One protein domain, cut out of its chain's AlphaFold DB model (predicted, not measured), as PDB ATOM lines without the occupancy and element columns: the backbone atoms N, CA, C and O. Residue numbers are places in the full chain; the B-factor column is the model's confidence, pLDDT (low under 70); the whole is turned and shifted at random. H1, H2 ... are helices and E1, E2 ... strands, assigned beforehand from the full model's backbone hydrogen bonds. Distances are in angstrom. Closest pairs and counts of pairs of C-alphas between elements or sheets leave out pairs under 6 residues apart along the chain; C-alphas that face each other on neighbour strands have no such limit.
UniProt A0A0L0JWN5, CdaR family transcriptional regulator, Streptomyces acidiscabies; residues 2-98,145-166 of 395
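What this domain is: This is residues 2 to 98 and 145 to 166 of the 395 residues of the protein "CdaR family transcriptional regulator" of Streptomyces acidiscabies (UniProt A0A0L0JWN5). A small sheet of four strands, E2 E1 E4 E3, has one face covered by two helices, H3 and H4, which run side by side in opposite ways. A third helix, H2, packs on H3 and H4 and makes with them an up-and-down bundle, and the short H1 folds back on the first part of H2, far from the sheet. The printed part has 119 residues, with four named helices and four named strands in the order H1 H2 H3 E1 E2 E3 E4 H4; the sheet is antiparallel throughout and the class is mixed, helices and strands. The whole is compact, with a radius of gyration of the C-alphas of 14.2 A and spans of 42 by 35 by 29 A.

How they stand to each other: In the sheet, inner strand E1, residues 50 to 54, and edge strand E2, residues 59 to 63, form a hairpin, with N 52 and O 61 at 2.7 A. E1 is also the antiparallel neighbour of E4, residues 91 to 95, with N 94 and O 51 at 2.8 A. E4 forms a hairpin with edge strand E3, residues 82 to 84, where N 83 and O 93 are 2.9 A apart. H3, residues 35 to 46, and H4, residues 145 to 164, lie on the same face, giving two layers, helices on one face of a sheet. H3 is over E2 and E1 at a height over the sheet of 7.6 A; its closest C-alphas to E1 are those of Ala 43 and Val 50, 5.2 A. H4 has a height over the sheet of 9.2 A and is over E1, E4 and, only just, E3, on which 3 of its C-alphas fall. H3 and H4 touch at a shallow tilt of 4 degrees, opposite ways; the closest C-alphas are those of Val 35 and Val 157, 5.6 A. H2, residues 13 to 30, touches H4 at a shallow tilt of 8 degrees, the same way, closest at the C-alphas of Ala 18 and Val 145, 5.4 A. H2 forms a helical hairpin with H3, touching it with residues 21 to 28 alone, closest at the C-alphas of Leu 28 and Leu 38, 7.1 A. H1, residues 2 to 9, forms a helical hairpin with H2, closest at the C-alphas of Ser 9 and Gly 16, 4.0 A, and is apart from H3 and H4. In H1, H2, H3 and H4 every O i to N i+4 pair is within hydrogen-bond range.

Where its parts are: H1 begins at C-alpha 2, (31.246, -16.909, 31.630), and H4 ends at C-alpha 164, (56.891, -33.584, 33.108). H4 is 28.0 A long, H2 25.6 A and H3 16.7 A; E1 is 13.3 A and E2 13.1 A.

The domain as a whole: The C-alphas farthest apart are those of Val 11 and Gly 166, 45.1 A. Residues 99 to 144 are not printed, and C-alphas 98 and 145 are 18.0 A apart across this cut. The link from E2 to E3, 18 residues, is long. Mean pLDDT of the printed part is 76.2; 25 residues are under 70, among them residues 2 to 11 and 162 to 166.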
ATOM      1  N   LYS A   2      31.460 -17.996  30.639       51.88
ATOM      2  CA  LYS A   2      31.246 -16.909  31.630       51.88
ATOM      3  C   LYS A   2      29.781 -16.463  31.779       51.88
ATOM      4  O   LYS A   2      29.308 -16.284  32.894       51.88
ATOM      5  N   GLU A   3      29.058 -16.355  30.666       56.69
ATOM      6  CA  GLU A   3      27.636 -15.979  30.649       56.69
ATOM      7  C   GLU A   3      26.729 -17.052  31.286       56.69
ATOM      8  O   GLU A   3      25.722 -16.736  31.913       56.69
ATOM      9  N   LEU A   4      27.132 -18.324  31.200       61.12
ATOM     10  CA  LEU A   4      26.402 -19.465  31.758       61.12
ATOM     11  C   LEU A   4      26.634 -19.592  33.274       61.12
ATOM     12  O   LEU A   4      25.683 -19.803  34.016       61.12
ATOM     13  N   ALA A   5      27.867 -19.363  33.743       57.50
ATOM     14  CA  ALA A   5      28.195 -19.311  35.172       57.50
ATOM     15  C   ALA A   5      27.485 -18.150  35.895       57.50
ATOM     16  O   ALA A   5      26.977 -18.333  36.998       57.50
ATOM     17  N   GLY A   6      27.390 -16.977  35.254       50.88
ATOM     18  CA  GLY A   6      26.675 -15.821  35.805       50.88
ATOM     19  C   GLY A   6      25.166 -16.049  35.921       50.88
ATOM     20  O   GLY A   6      24.575 -15.740  36.953       50.88
ATOM     21  N   ARG A   7      24.543 -16.654  34.899       52.53
ATOM     22  CA  ARG A   7      23.110 -16.997  34.931       52.53
ATOM     23  C   ARG A   7      22.801 -18.128  35.917       52.53
ATOM     24  O   ARG A   7      21.750 -18.086  36.545       52.53
ATOM     25  N   LEU A   8      23.710 -19.092  36.091       61.31
ATOM     26  CA  LEU A   8      23.542 -20.190  37.046       61.31
ATOM     27  C   LEU A   8      23.756 -19.734  38.496       61.31
ATOM     28  O   LEU A   8      22.988 -20.134  39.355       61.31
ATOM     29  N   SER A   9      24.706 -18.831  38.765       61.44
ATOM     30  CA  SER A   9      24.933 -18.280  40.112       61.44
ATOM     31  C   SER A   9      23.747 -17.474  40.655       61.44
ATOM     32  O   SER A   9      23.617 -17.343  41.869       61.44
ATOM     33  N   ALA A  10      22.903 -16.921  39.776       62.81
ATOM     34  CA  ALA A  10      21.673 -16.231  40.163       62.81
ATOM     35  C   ALA A  10      20.553 -17.198  40.598       62.81
ATOM     36  O   ALA A  10      19.620 -16.777  41.275       62.81
ATOM     37  N   VAL A  11      20.641 -18.474  40.204       68.94
ATOM     38  CA  VAL A  11      19.650 -19.525  40.497       68.94
ATOM     39  C   VAL A  11      20.146 -20.457  41.605       68.94
ATOM     40  O   VAL A  11      19.391 -20.795  42.509       68.94
ATOM     41  N   ASP A  12      21.423 -20.835  41.558       76.00
ATOM     42  CA  ASP A  12      22.119 -21.641  42.556       76.00
ATOM     43  C   ASP A  12      23.580 -21.151  42.677       76.00
ATOM     44  O   ASP A  12      24.424 -21.448  41.818       76.00
ATOM     45  N   PRO A  13      23.910 -20.396  43.743       74.31
ATOM     46  CA  PRO A  13      25.264 -19.905  43.987       74.31
ATOM     47  C   PRO A  13      26.316 -21.018  44.113       74.31
ATOM     48  O   PRO A  13      27.464 -20.820  43.711       74.31
ATOM     49  N   VAL A  14      25.944 -22.194  44.632       73.25
ATOM     50  CA  VAL A  14      26.851 -23.337  44.820       73.25
ATOM     51  C   VAL A  14      27.183 -23.968  43.469       73.25
ATOM     52  O   VAL A  14      28.354 -24.215  43.168       73.25
ATOM     53  N   ALA A  15      26.179 -24.158  42.611       70.44
ATOM     54  CA  ALA A  15      26.387 -24.639  41.247       70.44
ATOM     55  C   ALA A  15      27.176 -23.627  40.395       70.44
ATOM     56  O   ALA A  15      28.063 -24.010  39.627       70.44
ATOM     57  N   GLY A  16      26.908 -22.326  40.560       70.44
ATOM     58  CA  GLY A  16      27.668 -21.252  39.918       70.44
ATOM     59  C   GLY A  16      29.152 -21.269  40.299       70.44
ATOM     60  O   GLY A  16      30.016 -21.193  39.420       70.44
ATOM     61  N   ALA A  17      29.454 -21.449  41.589       74.94
ATOM     62  CA  ALA A  17      30.821 -21.593  42.085       74.94
ATOM     63  C   ALA A  17      31.521 -22.828  41.491       74.94
ATOM     64  O   ALA A  17      32.642 -22.710  40.994       74.94
ATOM     65  N   ALA A  18      30.847 -23.983  41.441       78.06
ATOM     66  CA  ALA A  18      31.390 -25.204  40.842       78.06
ATOM     67  C   ALA A  18      31.743 -25.027  39.352       78.06
ATOM     68  O   ALA A  18      32.841 -25.387  38.923       78.06
ATOM     69  N   VAL A  19      30.864 -24.408  38.556       77.88
ATOM     70  CA  VAL A  19      31.149 -24.110  37.138       77.88
ATOM     71  C   VAL A  19      32.319 -23.129  36.996       77.88
ATOM     72  O   VAL A  19      33.137 -23.265  36.083       77.88
ATOM     73  N   GLY A  20      32.434 -22.160  37.909       75.75
ATOM     74  CA  GLY A  20      33.567 -21.240  37.976       75.75
ATOM     75  C   GLY A  20      34.903 -21.953  38.204       75.75
ATOM     76  O   GLY A  20      35.876 -21.657  37.506       75.75
ATOM     77  N   VAL A  21      34.934 -22.929  39.117       84.44
ATOM     78  CA  VAL A  21      36.108 -23.774  39.391       84.44
ATOM     79  C   VAL A  21      36.509 -24.574  38.151       84.44
ATOM     80  O   VAL A  21      37.683 -24.568  37.777       84.44
ATOM     81  N   ILE A  22      35.546 -25.202  37.466       78.56
ATOM     82  CA  ILE A  22      35.796 -25.947  36.220       78.56
ATOM     83  C   ILE A  22      36.453 -25.028  35.182       78.56
ATOM     84  O   ILE A  22      37.555 -25.303  34.711       78.56
ATOM     85  N   ALA A  23      35.843 -23.871  34.914       76.06
ATOM     86  CA  ALA A  23      36.360 -22.909  33.942       76.06
ATOM     87  C   ALA A  23      37.723 -22.304  34.335       76.06
ATOM     88  O   ALA A  23      38.466 -21.815  33.480       76.06
ATOM     89  N   TYR A  24      38.054 -22.263  35.627       81.44
ATOM     90  CA  TYR A  24      39.360 -21.816  36.101       81.44
ATOM     91  C   TYR A  24      40.451 -22.853  35.801       81.44
ATOM     92  O   TYR A  24      41.464 -22.507  35.190       81.44
ATOM     93  N   PHE A  25      40.229 -24.120  36.160       83.00
ATOM     94  CA  PHE A  25      41.201 -25.187  35.907       83.00
ATOM     95  C   PHE A  25      41.337 -25.538  34.425       83.00
ATOM     96  O   PHE A  25      42.446 -25.851  33.991       83.00
ATOM     97  N   ASP A  26      40.271 -25.410  33.633       80.50
ATOM     98  CA  ASP A  26      40.350 -25.557  32.176       80.50
ATOM     99  C   ASP A  26      41.282 -24.497  31.571       80.50
ATOM    100  O   ASP A  26      42.190 -24.837  30.815       80.50
ATOM    101  N   ARG A  27      41.170 -23.229  32.002       78.44
ATOM    102  CA  ARG A  27      42.084 -22.156  31.566       78.44
ATOM    103  C   ARG A  27      43.532 -22.395  31.991       78.44
ATOM    104  O   ARG A  27      44.441 -22.153  31.202       78.44
ATOM    105  N   LEU A  28      43.771 -22.861  33.219       76.94
ATOM    106  CA  LEU A  28      45.129 -23.209  33.661       76.94
ATOM    107  C   LEU A  28      45.706 -24.380  32.856       76.94
ATOM    108  O   LEU A  28      46.894 -24.377  32.529       76.94
ATOM    109  N   ALA A  29      44.876 -25.362  32.505       76.12
ATOM    110  CA  ALA A  29      45.285 -26.481  31.668       76.12
ATOM    111  C   ALA A  29      45.602 -26.042  30.227       76.12
ATOM    112  O   ALA A  29      46.637 -26.447  29.692       76.12
ATOM    113  N   GLU A  30      44.768 -25.191  29.622       77.06
ATOM    114  CA  GLU A  30      44.998 -24.587  28.299       77.06
ATOM    115  C   GLU A  30      46.290 -23.759  28.273       77.06
ATOM    116  O   GLU A  30      47.105 -23.903  27.361       77.06
ATOM    117  N   ALA A  31      46.534 -22.963  29.320       72.12
ATOM    118  CA  ALA A  31      47.745 -22.160  29.482       72.12
ATOM    119  C   ALA A  31      49.001 -22.983  29.828       72.12
ATOM    120  O   ALA A  31      50.074 -22.414  30.030       72.12
ATOM    121  N   ARG A  32      48.889 -24.319  29.908       71.81
ATOM    122  CA  ARG A  32      49.974 -25.242  30.284       71.81
ATOM    123  C   ARG A  32      50.640 -24.876  31.615       71.81
ATOM    124  O   ARG A  32      51.858 -24.992  31.756       71.81
ATOM    125  N   ALA A  33      49.841 -24.460  32.595       75.81
ATOM    126  CA  ALA A  33      50.324 -24.135  33.929       75.81
ATOM    127  C   ALA A  33      51.081 -25.321  34.561       75.81
ATOM    128  O   ALA A  33      50.700 -26.483  34.403       75.81
ATOM    129  N   GLY A  34      52.173 -25.024  35.272       75.12
ATOM    130  CA  GLY A  34      52.951 -26.027  36.002       75.12
ATOM    131  C   GLY A  34      52.210 -26.579  37.226       75.12
ATOM    132  O   GLY A  34      51.230 -25.995  37.687       75.12
ATOM    133  N   VAL A  35      52.712 -27.686  37.787       83.06
ATOM    134  CA  VAL A  35      52.111 -28.376  38.948       83.06
ATOM    135  C   VAL A  35      51.875 -27.424  40.123       83.06
ATOM    136  O   VAL A  35      50.786 -27.407  40.685       83.06
ATOM    137  N   GLU A  36      52.854 -26.580  40.452       79.12
ATOM    138  CA  GLU A  36      52.726 -25.618  41.552       79.12
ATOM    139  C   GLU A  36      51.593 -24.607  41.319       79.12
ATOM    140  O   GLU A  36      50.843 -24.307  42.241       79.12
ATOM    141  N   ALA A  37      51.414 -24.123  40.087       81.69
ATOM    142  CA  ALA A  37      50.349 -23.175  39.760       81.69
ATOM    143  C   ALA A  37      48.952 -23.807  39.889       81.69
ATOM    144  O   ALA A  37      48.004 -23.131  40.284       81.69
ATOM    145  N   LEU A  38      48.829 -25.107  39.607       87.81
ATOM    146  CA  LEU A  38      47.586 -25.855  39.794       87.81
ATOM    147  C   LEU A  38      47.267 -26.072  41.279       87.81
ATOM    148  O   LEU A  38      46.135 -25.836  41.695       87.81
ATOM    149  N   VAL A  39      48.264 -26.460  42.083       84.88
ATOM    150  CA  VAL A  39      48.103 -26.620  43.541       84.88
ATOM    151  C   VAL A  39      47.798 -25.272  44.202       84.88
ATOM    152  O   VAL A  39      46.905 -25.185  45.040       84.88
ATOM    153  N   ARG A  40      48.453 -24.193  43.758       83.31
ATOM    154  CA  ARG A  40      48.161 -22.820  44.189       83.31
ATOM    155  C   ARG A  40      46.735 -22.402  43.852       83.31
ATOM    156  O   ARG A  40      46.053 -21.835  44.698       83.31
ATOM    157  N   GLY A  41      46.273 -22.707  42.642       82.00
ATOM    158  CA  GLY A  41      44.892 -22.470  42.236       82.00
ATOM    159  C   GLY A  41      43.885 -23.165  43.155       82.00
ATOM    160  O   GLY A  41      42.900 -22.551  43.552       82.00
ATOM    161  N   ALA A  42      44.161 -24.414  43.543       86.75
ATOM    162  CA  ALA A  42      43.325 -25.153  44.487       86.75
ATOM    163  C   ALA A  42      43.310 -24.507  45.883       86.75
ATOM    164  O   ALA A  42      42.232 -24.331  46.443       86.75
ATOM    165  N   ALA A  43      44.471 -24.099  46.408       83.69
ATOM    166  CA  ALA A  43      44.574 -23.466  47.727       83.69
ATOM    167  C   ALA A  43      43.843 -22.123  47.802       83.69
ATOM    168  O   ALA A  43      43.078 -21.882  48.733       83.69
ATOM    169  N   VAL A  44      44.001 -21.284  46.777       83.75
ATOM    170  CA  VAL A  44      43.331 -19.979  46.708       83.75
ATOM    171  C   VAL A  44      41.813 -20.133  46.570       83.75
ATOM    172  O   VAL A  44      41.066 -19.375  47.181       83.75
ATOM    173  N   LEU A  45      41.337 -21.108  45.784       85.44
ATOM    174  CA  LEU A  45      39.899 -21.343  45.603       85.44
ATOM    175  C   LEU A  45      39.239 -21.984  46.831       85.44
ATOM    176  O   LEU A  45      38.092 -21.662  47.125       85.44
ATOM    177  N   ALA A  46      39.945 -22.877  47.527       84.06
ATOM    178  CA  ALA A  46      39.436 -23.549  48.721       84.06
ATOM    179  C   ALA A  46      39.600 -22.703  49.998       84.06
ATOM    180  O   ALA A  46      38.954 -22.974  51.007       84.06
ATOM    181  N   GLY A  47      40.475 -21.689  49.979       83.81
ATOM    182  CA  GLY A  47      40.782 -20.850  51.141       83.81
ATOM    183  C   GLY A  47      41.500 -21.597  52.270       83.81
ATOM    184  O   GLY A  47      41.546 -21.109  53.398       83.81
ATOM    185  N   VAL A  48      42.050 -22.778  51.982       87.06
ATOM    186  CA  VAL A  48      42.771 -23.641  52.927       87.06
ATOM    187  C   VAL A  48      44.083 -24.115  52.304       87.06
ATOM    188  O   VAL A  48      44.197 -24.129  51.073       87.06
ATOM    189  N   PRO A  49      45.083 -24.513  53.109       86.88
ATOM    190  CA  PRO A  49      46.309 -25.073  52.565       86.88
ATOM    191  C   PRO A  49      46.029 -26.357  51.776       86.88
ATOM    192  O   PRO A  49      45.173 -27.163  52.146       86.88
ATOM    193  N   VAL A  50      46.761 -26.561  50.682       86.12
ATOM    194  CA  VAL A  50      46.644 -27.741  49.818       86.12
ATOM    195  C   VAL A  50      47.983 -28.434  49.720       86.12
ATOM    196  O   VAL A  50      49.003 -27.809  49.421       86.12
ATOM    197  N   ARG A  51      47.964 -29.749  49.929       87.62
ATOM    198  CA  ARG A  51      49.145 -30.605  49.870       87.62
ATOM    199  C   ARG A  51      48.999 -31.614  48.741       87.62
ATOM    200  O   ARG A  51      47.996 -32.308  48.647       87.62
ATOM    201  N   LEU A  52      50.009 -31.704  47.889       84.81
ATOM    202  CA  LEU A  52      50.197 -32.727  46.870       84.81
ATOM    203  C   LEU A  52      51.345 -33.625  47.330       84.81
ATOM    204  O   LEU A  52      52.459 -33.136  47.512       84.81
ATOM    205  N   VAL A  53      51.080 -34.917  47.496       83.94
ATOM    206  CA  VAL A  53      52.083 -35.948  47.803       83.94
ATOM    207  C   VAL A  53      51.876 -37.105  46.841       83.94
ATOM    208  O   VAL A  53      50.891 -37.834  46.915       83.94
ATOM    209  N   ASP A  54      52.829 -37.270  45.937       78.44
ATOM    210  CA  ASP A  54      52.930 -38.411  45.043       78.44
ATOM    211  C   ASP A  54      54.241 -39.143  45.344       78.44
ATOM    212  O   ASP A  54      55.321 -38.734  44.906       78.44
ATOM    213  N   GLU A  55      54.141 -40.219  46.127       70.00
ATOM    214  CA  GLU A  55      55.282 -41.060  46.508       70.00
ATOM    215  C   GLU A  55      55.913 -41.764  45.296       70.00
ATOM    216  O   GLU A  55      57.131 -41.933  45.237       70.00
ATOM    217  N   GLU A  56      55.116 -42.132  44.284       64.19
ATOM    218  CA  GLU A  56      55.611 -42.813  43.081       64.19
ATOM    219  C   GLU A  56      56.444 -41.880  42.196       64.19
ATOM    220  O   GLU A  56      57.418 -42.304  41.563       64.19
ATOM    221  N   ARG A  57      56.063 -40.600  42.140       64.50
ATOM    222  CA  ARG A  57      56.746 -39.564  41.352       64.50
ATOM    223  C   ARG A  57      57.717 -38.718  42.186       64.50
ATOM    224  O   ARG A  57      58.387 -37.858  41.618       64.50
ATOM    225  N   ARG A  58      57.822 -38.972  43.499       72.44
ATOM    226  CA  ARG A  58      58.581 -38.172  44.484       72.44
ATOM    227  C   ARG A  58      58.257 -36.676  44.410       72.44
ATOM    228  O   ARG A  58      59.137 -35.832  44.576       72.44
ATOM    229  N   VAL A  59      56.997 -36.342  44.134       77.50
ATOM    230  CA  VAL A  59      56.530 -34.955  44.074       77.50
ATOM    231  C   VAL A  59      55.828 -34.626  45.377       77.50
ATOM    232  O   VAL A  59      54.821 -35.241  45.718       77.50
ATOM    233  N   ARG A  60      56.357 -33.631  46.087       80.88
ATOM    234  CA  ARG A  60      55.738 -33.047  47.272       80.88
ATOM    235  C   ARG A  60      55.634 -31.548  47.071       80.88
ATOM    236  O   ARG A  60      56.637 -30.888  46.816       80.88
ATOM    237  N   VAL A  61      54.415 -31.024  47.114       83.88
ATOM    238  CA  VAL A  61      54.145 -29.590  46.991       83.88
ATOM    239  C   VAL A  61      53.068 -29.239  47.996       83.88
ATOM    240  O   VAL A  61      51.977 -29.794  47.938       83.88
ATOM    241  N   ARG A  62      53.346 -28.296  48.888       85.19
ATOM    242  CA  ARG A  62      52.345 -27.730  49.787       85.19
ATOM    243  C   ARG A  62      52.248 -26.232  49.542       85.19
ATOM    244  O   ARG A  62      53.259 -25.536  49.452       85.19
ATOM    245  N   VAL A  63      51.023 -25.750  49.380       80.94
ATOM    246  CA  VAL A  63      50.718 -24.339  49.149       80.94
ATOM    247  C   VAL A  63      49.715 -23.887  50.195       80.94
ATOM    248  O   VAL A  63      48.691 -24.534  50.388       80.94
ATOM    249  N   GLU A  64      50.031 -22.799  50.887       85.38
ATOM    250  CA  GLU A  64      49.167 -22.182  51.891       85.38
ATOM    251  C   GLU A  64      47.966 -21.479  51.225       85.38
ATOM    252  O   GLU A  64      47.951 -21.243  50.015       85.38
ATOM    253  N   ALA A  65      46.949 -21.121  52.014       81.81
ATOM    254  CA  ALA A  65      45.733 -20.464  51.514       81.81
ATOM    255  C   ALA A  65      45.995 -19.107  50.819       81.81
ATOM    256  O   ALA A  65      45.213 -18.676  49.974       81.81
ATOM    257  N   ASP A  66      47.109 -18.444  51.145       74.19
ATOM    258  CA  ASP A  66      47.578 -17.204  50.509       74.19
ATOM    259  C   ASP A  66      48.290 -17.440  49.157       74.19
ATOM    260  O   ASP A  66      48.684 -16.494  48.472       74.19
ATOM    261  N   GLY A  67      48.437 -18.703  48.748       72.00
ATOM    262  CA  GLY A  67      49.106 -19.112  47.521       72.00
ATOM    263  C   GLY A  67      50.630 -19.224  47.634       72.00
ATOM    264  O   GLY A  67      51.288 -19.500  46.622       72.00
ATOM    265  N   VAL A  68      51.203 -19.036  48.827       72.25
ATOM    266  CA  VAL A  68      52.640 -19.165  49.083       72.25
ATOM    267  C   VAL A  68      53.001 -20.633  49.286       72.25
ATOM    268  O   VAL A  68      52.398 -21.356  50.078       72.25
ATOM    269  N   ARG A  69      54.019 -21.095  48.557       73.81
ATOM    270  CA  ARG A  69      54.565 -22.441  48.731       73.81
ATOM    271  C   ARG A  69      55.335 -22.534  50.049       73.81
ATOM    272  O   ARG A  69      56.186 -21.690  50.326       73.81
ATOM    273  N   ARG A  70      55.096 -23.599  50.811       76.19
ATOM    274  CA  ARG A  70      55.921 -23.988  51.960       76.19
ATOM    275  C   ARG A  70      56.229 -25.467  51.882       76.19
ATOM    276  O   ARG A  70      55.310 -26.267  51.794       76.19
ATOM    277  N   ASP A  71      57.503 -25.821  51.938       63.03
ATOM    278  CA  ASP A  71      57.903 -27.221  51.989       63.03
ATOM    279  C   ASP A  71      57.772 -27.717  53.442       63.03
ATOM    280  O   ASP A  71      58.255 -27.079  54.376       63.03
ATOM    281  N   ASP A  72      57.046 -28.816  53.631       66.56
ATOM    282  CA  ASP A  72      56.813 -29.478  54.918       66.56
ATOM    283  C   ASP A  72      56.864 -30.992  54.683       66.56
ATOM    284  O   ASP A  72      56.214 -31.505  53.767       66.56
ATOM    285  N   ASP A  73      57.648 -31.694  55.499       60.19
ATOM    286  CA  ASP A  73      57.873 -33.141  55.403       60.19
ATOM    287  C   ASP A  73      56.897 -33.968  56.251       60.19
ATOM    288  O   ASP A  73      56.959 -35.201  56.256       60.19
ATOM    289  N   THR A  74      55.971 -33.312  56.950       71.00
ATOM    290  CA  THR A  74      54.943 -33.991  57.740       71.00
ATOM    291  C   THR A  74      54.023 -34.825  56.823       71.00
ATOM    292  O   THR A  74      53.617 -34.358  55.753       71.00
ATOM    293  N   PRO A  75      53.668 -36.071  57.182       69.62
ATOM    294  CA  PRO A  75      52.692 -36.842  56.413       69.62
ATOM    295  C   PRO A  75      51.298 -36.182  56.465       69.62
ATOM    296  O   PRO A  75      50.923 -35.655  57.515       69.62
ATOM    297  N   PRO A  76      50.518 -36.191  55.362       78.62
ATOM    298  CA  PRO A  76      49.164 -35.644  55.364       78.62
ATOM    299  C   PRO A  76      48.250 -36.447  56.298       78.62
ATOM    300  O   PRO A  76      48.333 -37.677  56.339       78.62
ATOM    301  N   ASP A  77      47.356 -35.764  57.015       76.25
ATOM    302  CA  ASP A  77      46.354 -36.431  57.848       76.25
ATOM    303  C   ASP A  77      45.352 -37.183  56.945       76.25
ATOM    304  O   ASP A  77      44.738 -36.573  56.060       76.25
ATOM    305  N   PRO A  78      45.158 -38.503  57.131       76.81
ATOM    306  CA  PRO A  78      44.206 -39.279  56.339       76.81
ATOM    307  C   PRO A  78      42.745 -38.836  56.522       76.81
ATOM    308  O   PRO A  78      41.912 -39.180  55.684       76.81
ATOM    309  N   ALA A  79      42.417 -38.091  57.583       77.56
ATOM    310  CA  ALA A  79      41.081 -37.548  57.816       77.56
ATOM    311  C   ALA A  79      40.757 -36.325  56.938       77.56
ATOM    312  O   ALA A  79      39.597 -35.905  56.867       77.56
ATOM    313  N   TRP A  80      41.750 -35.734  56.267       84.06
ATOM    314  CA  TRP A  80      41.543 -34.581  55.395       84.06
ATOM    315  C   TRP A  80      40.849 -34.952  54.076       84.06
ATOM    316  O   TRP A  80      41.141 -36.004  53.495       84.06
ATOM    317  N   PRO A  81      39.968 -34.076  53.540       85.00
ATOM    318  CA  PRO A  81      39.403 -34.253  52.207       85.00
ATOM    319  C   PRO A  81      40.510 -34.419  51.169       85.00
ATOM    320  O   PRO A  81      41.423 -33.594  51.087       85.00
ATOM    321  N   SER A  82      40.425 -35.484  50.376       85.62
ATOM    322  CA  SER A  82      41.466 -35.825  49.417       85.62
ATOM    323  C   SER A  82      40.918 -36.389  48.117       85.62
ATOM    324  O   SER A  82      39.802 -36.906  48.057       85.62
ATOM    325  N   ALA A  83      41.721 -36.279  47.062       85.19
ATOM    326  CA  ALA A  83      41.462 -36.899  45.774       85.19
ATOM    327  C   ALA A  83      42.712 -37.619  45.253       85.19
ATOM    328  O   ALA A  83      43.843 -37.159  45.465       85.19
ATOM    329  N   PRO A  84      42.535 -38.755  44.562       82.75
ATOM    330  CA  PRO A  84      43.626 -39.407  43.867       82.75
ATOM    331  C   PRO A  84      43.930 -38.693  42.542       82.75
ATOM    332  O   PRO A  84      43.035 -38.170  41.881       82.75
ATOM    333  N   LEU A  85      45.193 -38.714  42.107       80.69
ATOM    334  CA  LEU A  85      45.587 -38.177  40.791       80.69
ATOM    335  C   LEU A  85      45.097 -39.041  39.618       80.69
ATOM    336  O   LEU A  85      45.031 -38.581  38.481       80.69
ATOM    337  N   THR A  86      44.775 -40.305  39.885       72.00
ATOM    338  CA  THR A  86      44.223 -41.255  38.911       72.00
ATOM    339  C   THR A  86      42.898 -41.780  39.464       72.00
ATOM    340  O   THR A  86      42.853 -42.089  40.658       72.00
ATOM    341  N   PRO A  87      41.827 -41.911  38.662       66.06
ATOM    342  CA  PRO A  87      40.563 -42.481  39.126       66.06
ATOM    343  C   PRO A  87      40.785 -43.843  39.806       66.06
ATOM    344  O   PRO A  87      41.426 -44.721  39.234       66.06
ATOM    345  N   GLY A  88      40.306 -44.001  41.045       61.75
ATOM    346  CA  GLY A  88      40.484 -45.230  41.837       61.75
ATOM    347  C   GLY A  88      41.887 -45.453  42.425       61.75
ATOM    348  O   GLY A  88      42.137 -46.498  43.019       61.75
ATOM    349  N   GLY A  89      42.805 -44.495  42.259       68.50
ATOM    350  CA  GLY A  89      44.149 -44.524  42.833       68.50
ATOM    351  C   GLY A  89      44.191 -44.151  44.317       68.50
ATOM    352  O   GLY A  89      43.173 -43.878  44.952       68.50
ATOM    353  N   ARG A  90      45.405 -44.108  44.876       78.75
ATOM    354  CA  ARG A  90      45.634 -43.626  46.246       78.75
ATOM    355  C   ARG A  90      45.410 -42.109  46.328       78.75
ATOM    356  O   ARG A  90      45.731 -41.419  45.357       78.75
ATOM    357  N   PRO A  91      44.888 -41.586  47.454       81.31
ATOM    358  CA  PRO A  91      44.782 -40.146  47.662       81.31
ATOM    359  C   PRO A  91      46.168 -39.515  47.536       81.31
ATOM    360  O   PRO A  91      47.153 -40.074  48.018       81.31
ATOM    361  N   ALA A  92      46.230 -38.399  46.821       86.50
ATOM    362  CA  ALA A  92      47.483 -37.750  46.446       86.50
ATOM    363  C   ALA A  92      47.396 -36.216  46.494       86.50
ATOM    364  O   ALA A  92      48.423 -35.545  46.523       86.50
ATOM    365  N   LEU A  93      46.189 -35.648  46.530       88.69
ATOM    366  CA  LEU A  93      45.941 -34.229  46.766       88.69
ATOM    367  C   LEU A  93      45.017 -34.086  47.981       88.69
ATOM    368  O   LEU A  93      43.955 -34.703  47.986       88.69
ATOM    369  N   TRP A  94      45.401 -33.285  48.975       89.88
ATOM    370  CA  TRP A  94      44.675 -33.070  50.232       89.88
ATOM    371  C   TRP A  94      44.367 -31.590  50.449       89.88
ATOM    372  O   TRP A  94      45.214 -30.737  50.179       89.88
ATOM    373  N   LEU A  95      43.184 -31.297  50.993       88.50
ATOM    374  CA  LEU A  95      42.844 -29.995  51.573       88.50
ATOM    375  C   LEU A  95      43.088 -30.053  53.085       88.50
ATOM    376  O   LEU A  95      42.390 -30.783  53.789       88.50
ATOM    377  N   GLU A  96      44.049 -29.291  53.599       87.62
ATOM    378  CA  GLU A  96      44.373 -29.273  55.026       87.62
ATOM    379  C   GLU A  96      43.249 -28.578  55.794       87.62
ATOM    380  O   GLU A  96      43.114 -27.354  55.782       87.62
ATOM    381  N   ARG A  97      42.413 -29.366  56.470       81.50
ATOM    382  CA  ARG A  97      41.408 -28.832  57.385       81.50
ATOM    383  C   ARG A  97      41.868 -29.065  58.810       81.50
ATOM    384  O   ARG A  97      42.215 -30.182  59.172       81.50
ATOM    385  N   GLY A  98      41.836 -28.019  59.630       56.16
ATOM    386  CA  GLY A  98      42.145 -28.123  61.051       56.16
ATOM    387  C   GLY A  98      41.147 -29.026  61.778       56.16
ATOM    388  O   GLY A  98      40.152 -28.549  62.311       56.16
ATOM    389  N   VAL A 145      31.711 -27.697  46.365       81.62
ATOM    390  CA  VAL A 145      32.757 -26.891  45.735       81.62
ATOM    391  C   VAL A 145      34.145 -27.480  45.996       81.62
ATOM    392  O   VAL A 145      34.911 -27.612  45.050       81.62
ATOM    393  N   ASP A 146      34.456 -27.921  47.215       84.88
ATOM    394  CA  ASP A 146      35.742 -28.561  47.535       84.88
ATOM    395  C   ASP A 146      35.934 -29.886  46.804       84.88
ATOM    396  O   ASP A 146      37.034 -30.176  46.333       84.88
ATOM    397  N   ALA A 147      34.867 -30.677  46.666       81.75
ATOM    398  CA  ALA A 147      34.905 -31.905  45.880       81.75
ATOM    399  C   ALA A 147      35.237 -31.607  44.408       81.75
ATOM    400  O   ALA A 147      36.088 -32.274  43.822       81.75
ATOM    401  N   VAL A 148      34.634 -30.557  43.835       84.56
ATOM    402  CA  VAL A 148      34.925 -30.107  42.464       84.56
ATOM    403  C   VAL A 148      36.339 -29.525  42.353       84.56
ATOM    404  O   VAL A 148      37.031 -29.810  41.378       84.56
ATOM    405  N   ILE A 149      36.813 -28.754  43.338       87.25
ATOM    406  CA  ILE A 149      38.194 -28.243  43.371       87.25
ATOM    407  C   ILE A 149      39.179 -29.412  43.368       87.25
ATOM    408  O   ILE A 149      40.077 -29.439  42.529       87.25
ATOM    409  N   LEU A 150      38.989 -30.392  44.253       86.50
ATOM    410  CA  LEU A 150      39.837 -31.577  44.353       86.50
ATOM    411  C   LEU A 150      39.826 -32.405  43.063       86.50
ATOM    412  O   LEU A 150      40.896 -32.732  42.553       86.50
ATOM    413  N   GLU A 151      38.652 -32.696  42.498       85.50
ATOM    414  CA  GLU A 151      38.509 -33.437  41.237       85.50
ATOM    415  C   GLU A 151      39.254 -32.733  40.090       85.50
ATOM    416  O   GLU A 151      40.073 -33.337  39.388       85.50
ATOM    417  N   ARG A 152      38.998 -31.432  39.905       90.19
ATOM    418  CA  ARG A 152      39.543 -30.660  38.778       90.19
ATOM    419  C   ARG A 152      41.038 -30.408  38.931       90.19
ATOM    420  O   ARG A 152      41.774 -30.559  37.951       90.19
ATOM    421  N   ALA A 153      41.498 -30.091  40.139       85.12
ATOM    422  CA  ALA A 153      42.912 -29.908  40.437       85.12
ATOM    423  C   ALA A 153      43.695 -31.214  40.270       85.12
ATOM    424  O   ALA A 153      44.707 -31.220  39.570       85.12
ATOM    425  N   ALA A 154      43.214 -32.331  40.830       84.62
ATOM    426  CA  ALA A 154      43.881 -33.627  40.713       84.62
ATOM    427  C   ALA A 154      43.985 -34.076  39.248       84.62
ATOM    428  O   ALA A 154      45.067 -34.452  38.791       84.62
ATOM    429  N   GLY A 155      42.905 -33.938  38.471       79.31
ATOM    430  CA  GLY A 155      42.911 -34.255  37.042       79.31
ATOM    431  C   GLY A 155      43.833 -33.351  36.213       79.31
ATOM    432  O   GLY A 155      44.422 -33.797  35.227       79.31
ATOM    433  N   ALA A 156      43.986 -32.073  36.573       83.69
ATOM    434  CA  ALA A 156      44.930 -31.169  35.913       83.69
ATOM    435  C   ALA A 156      46.388 -31.473  36.288       83.69
ATOM    436  O   ALA A 156      47.244 -31.537  35.405       83.69
ATOM    437  N   VAL A 157      46.665 -31.709  37.574       84.56
ATOM    438  CA  VAL A 157      48.002 -32.052  38.082       84.56
ATOM    439  C   VAL A 157      48.482 -33.363  37.475       84.56
ATOM    440  O   VAL A 157      49.610 -33.418  36.993       84.56
ATOM    441  N   SER A 158      47.614 -34.374  37.406       78.31
ATOM    442  CA  SER A 158      47.893 -35.660  36.760       78.31
ATOM    443  C   SER A 158      48.371 -35.475  35.314       78.31
ATOM    444  O   SER A 158      49.481 -35.870  34.969       78.31
ATOM    445  N   ARG A 159      47.630 -34.699  34.506       78.44
ATOM    446  CA  ARG A 159      48.005 -34.371  33.115       78.44
ATOM    447  C   ARG A 159      49.345 -33.642  32.984       78.44
ATOM    448  O   ARG A 159      50.026 -33.787  31.970       78.44
ATOM    449  N   VAL A 160      49.711 -32.803  33.956       78.69
ATOM    450  CA  VAL A 160      51.007 -32.108  33.949       78.69
ATOM    451  C   VAL A 160      52.128 -33.046  34.377       78.69
ATOM    452  O   VAL A 160      53.159 -33.063  33.714       78.69
ATOM    453  N   LEU A 161      51.928 -33.843  35.425       72.62
ATOM    454  CA  LEU A 161      52.905 -34.822  35.903       72.62
ATOM    455  C   LEU A 161      53.195 -35.901  34.859       72.62
ATOM    456  O   LEU A 161      54.352 -36.267  34.659       72.62
ATOM    457  N   ASP A 162      52.174 -36.340  34.129       65.94
ATOM    458  CA  ASP A 162      52.329 -37.262  33.003       65.94
ATOM    459  C   ASP A 162      53.154 -36.638  31.862       65.94
ATOM    460  O   ASP A 162      53.871 -37.339  31.148       65.94
ATOM    461  N   ARG A 163      53.138 -35.304  31.727       63.22
ATOM    462  CA  ARG A 163      53.969 -34.569  30.763       63.22
ATOM    463  C   ARG A 163      55.400 -34.336  31.261       63.22
ATOM    464  O   ARG A 163      56.335 -34.427  30.470       63.22
ATOM    465  N   THR A 164      55.591 -33.998  32.540       53.12
ATOM    466  CA  THR A 164      56.891 -33.584  33.108       53.12
ATOM    467  C   THR A 164      57.788 -34.744  33.531       53.12
ATOM    468  O   THR A 164      58.993 -34.544  33.652       53.12
ATOM    469  N   ARG A 165      57.262 -35.969  33.675       48.44
ATOM    470  CA  ARG A 165      58.058 -37.179  33.972       48.44
ATOM    471  C   ARG A 165      59.010 -37.601  32.840       48.44
ATOM    472  O   ARG A 165      59.723 -38.585  32.988       48.44
ATOM    473  N   GLY A 166      59.047 -36.890  31.710       40.25
ATOM    474  CA  GLY A 166      59.971 -37.226  30.630       40.25
ATOM    475  C   GLY A 166      59.686 -38.605  30.037       40.25
ATOM    476  O   GLY A 166      60.595 -39.416  29.908       40.25
TER     477      GLY A 166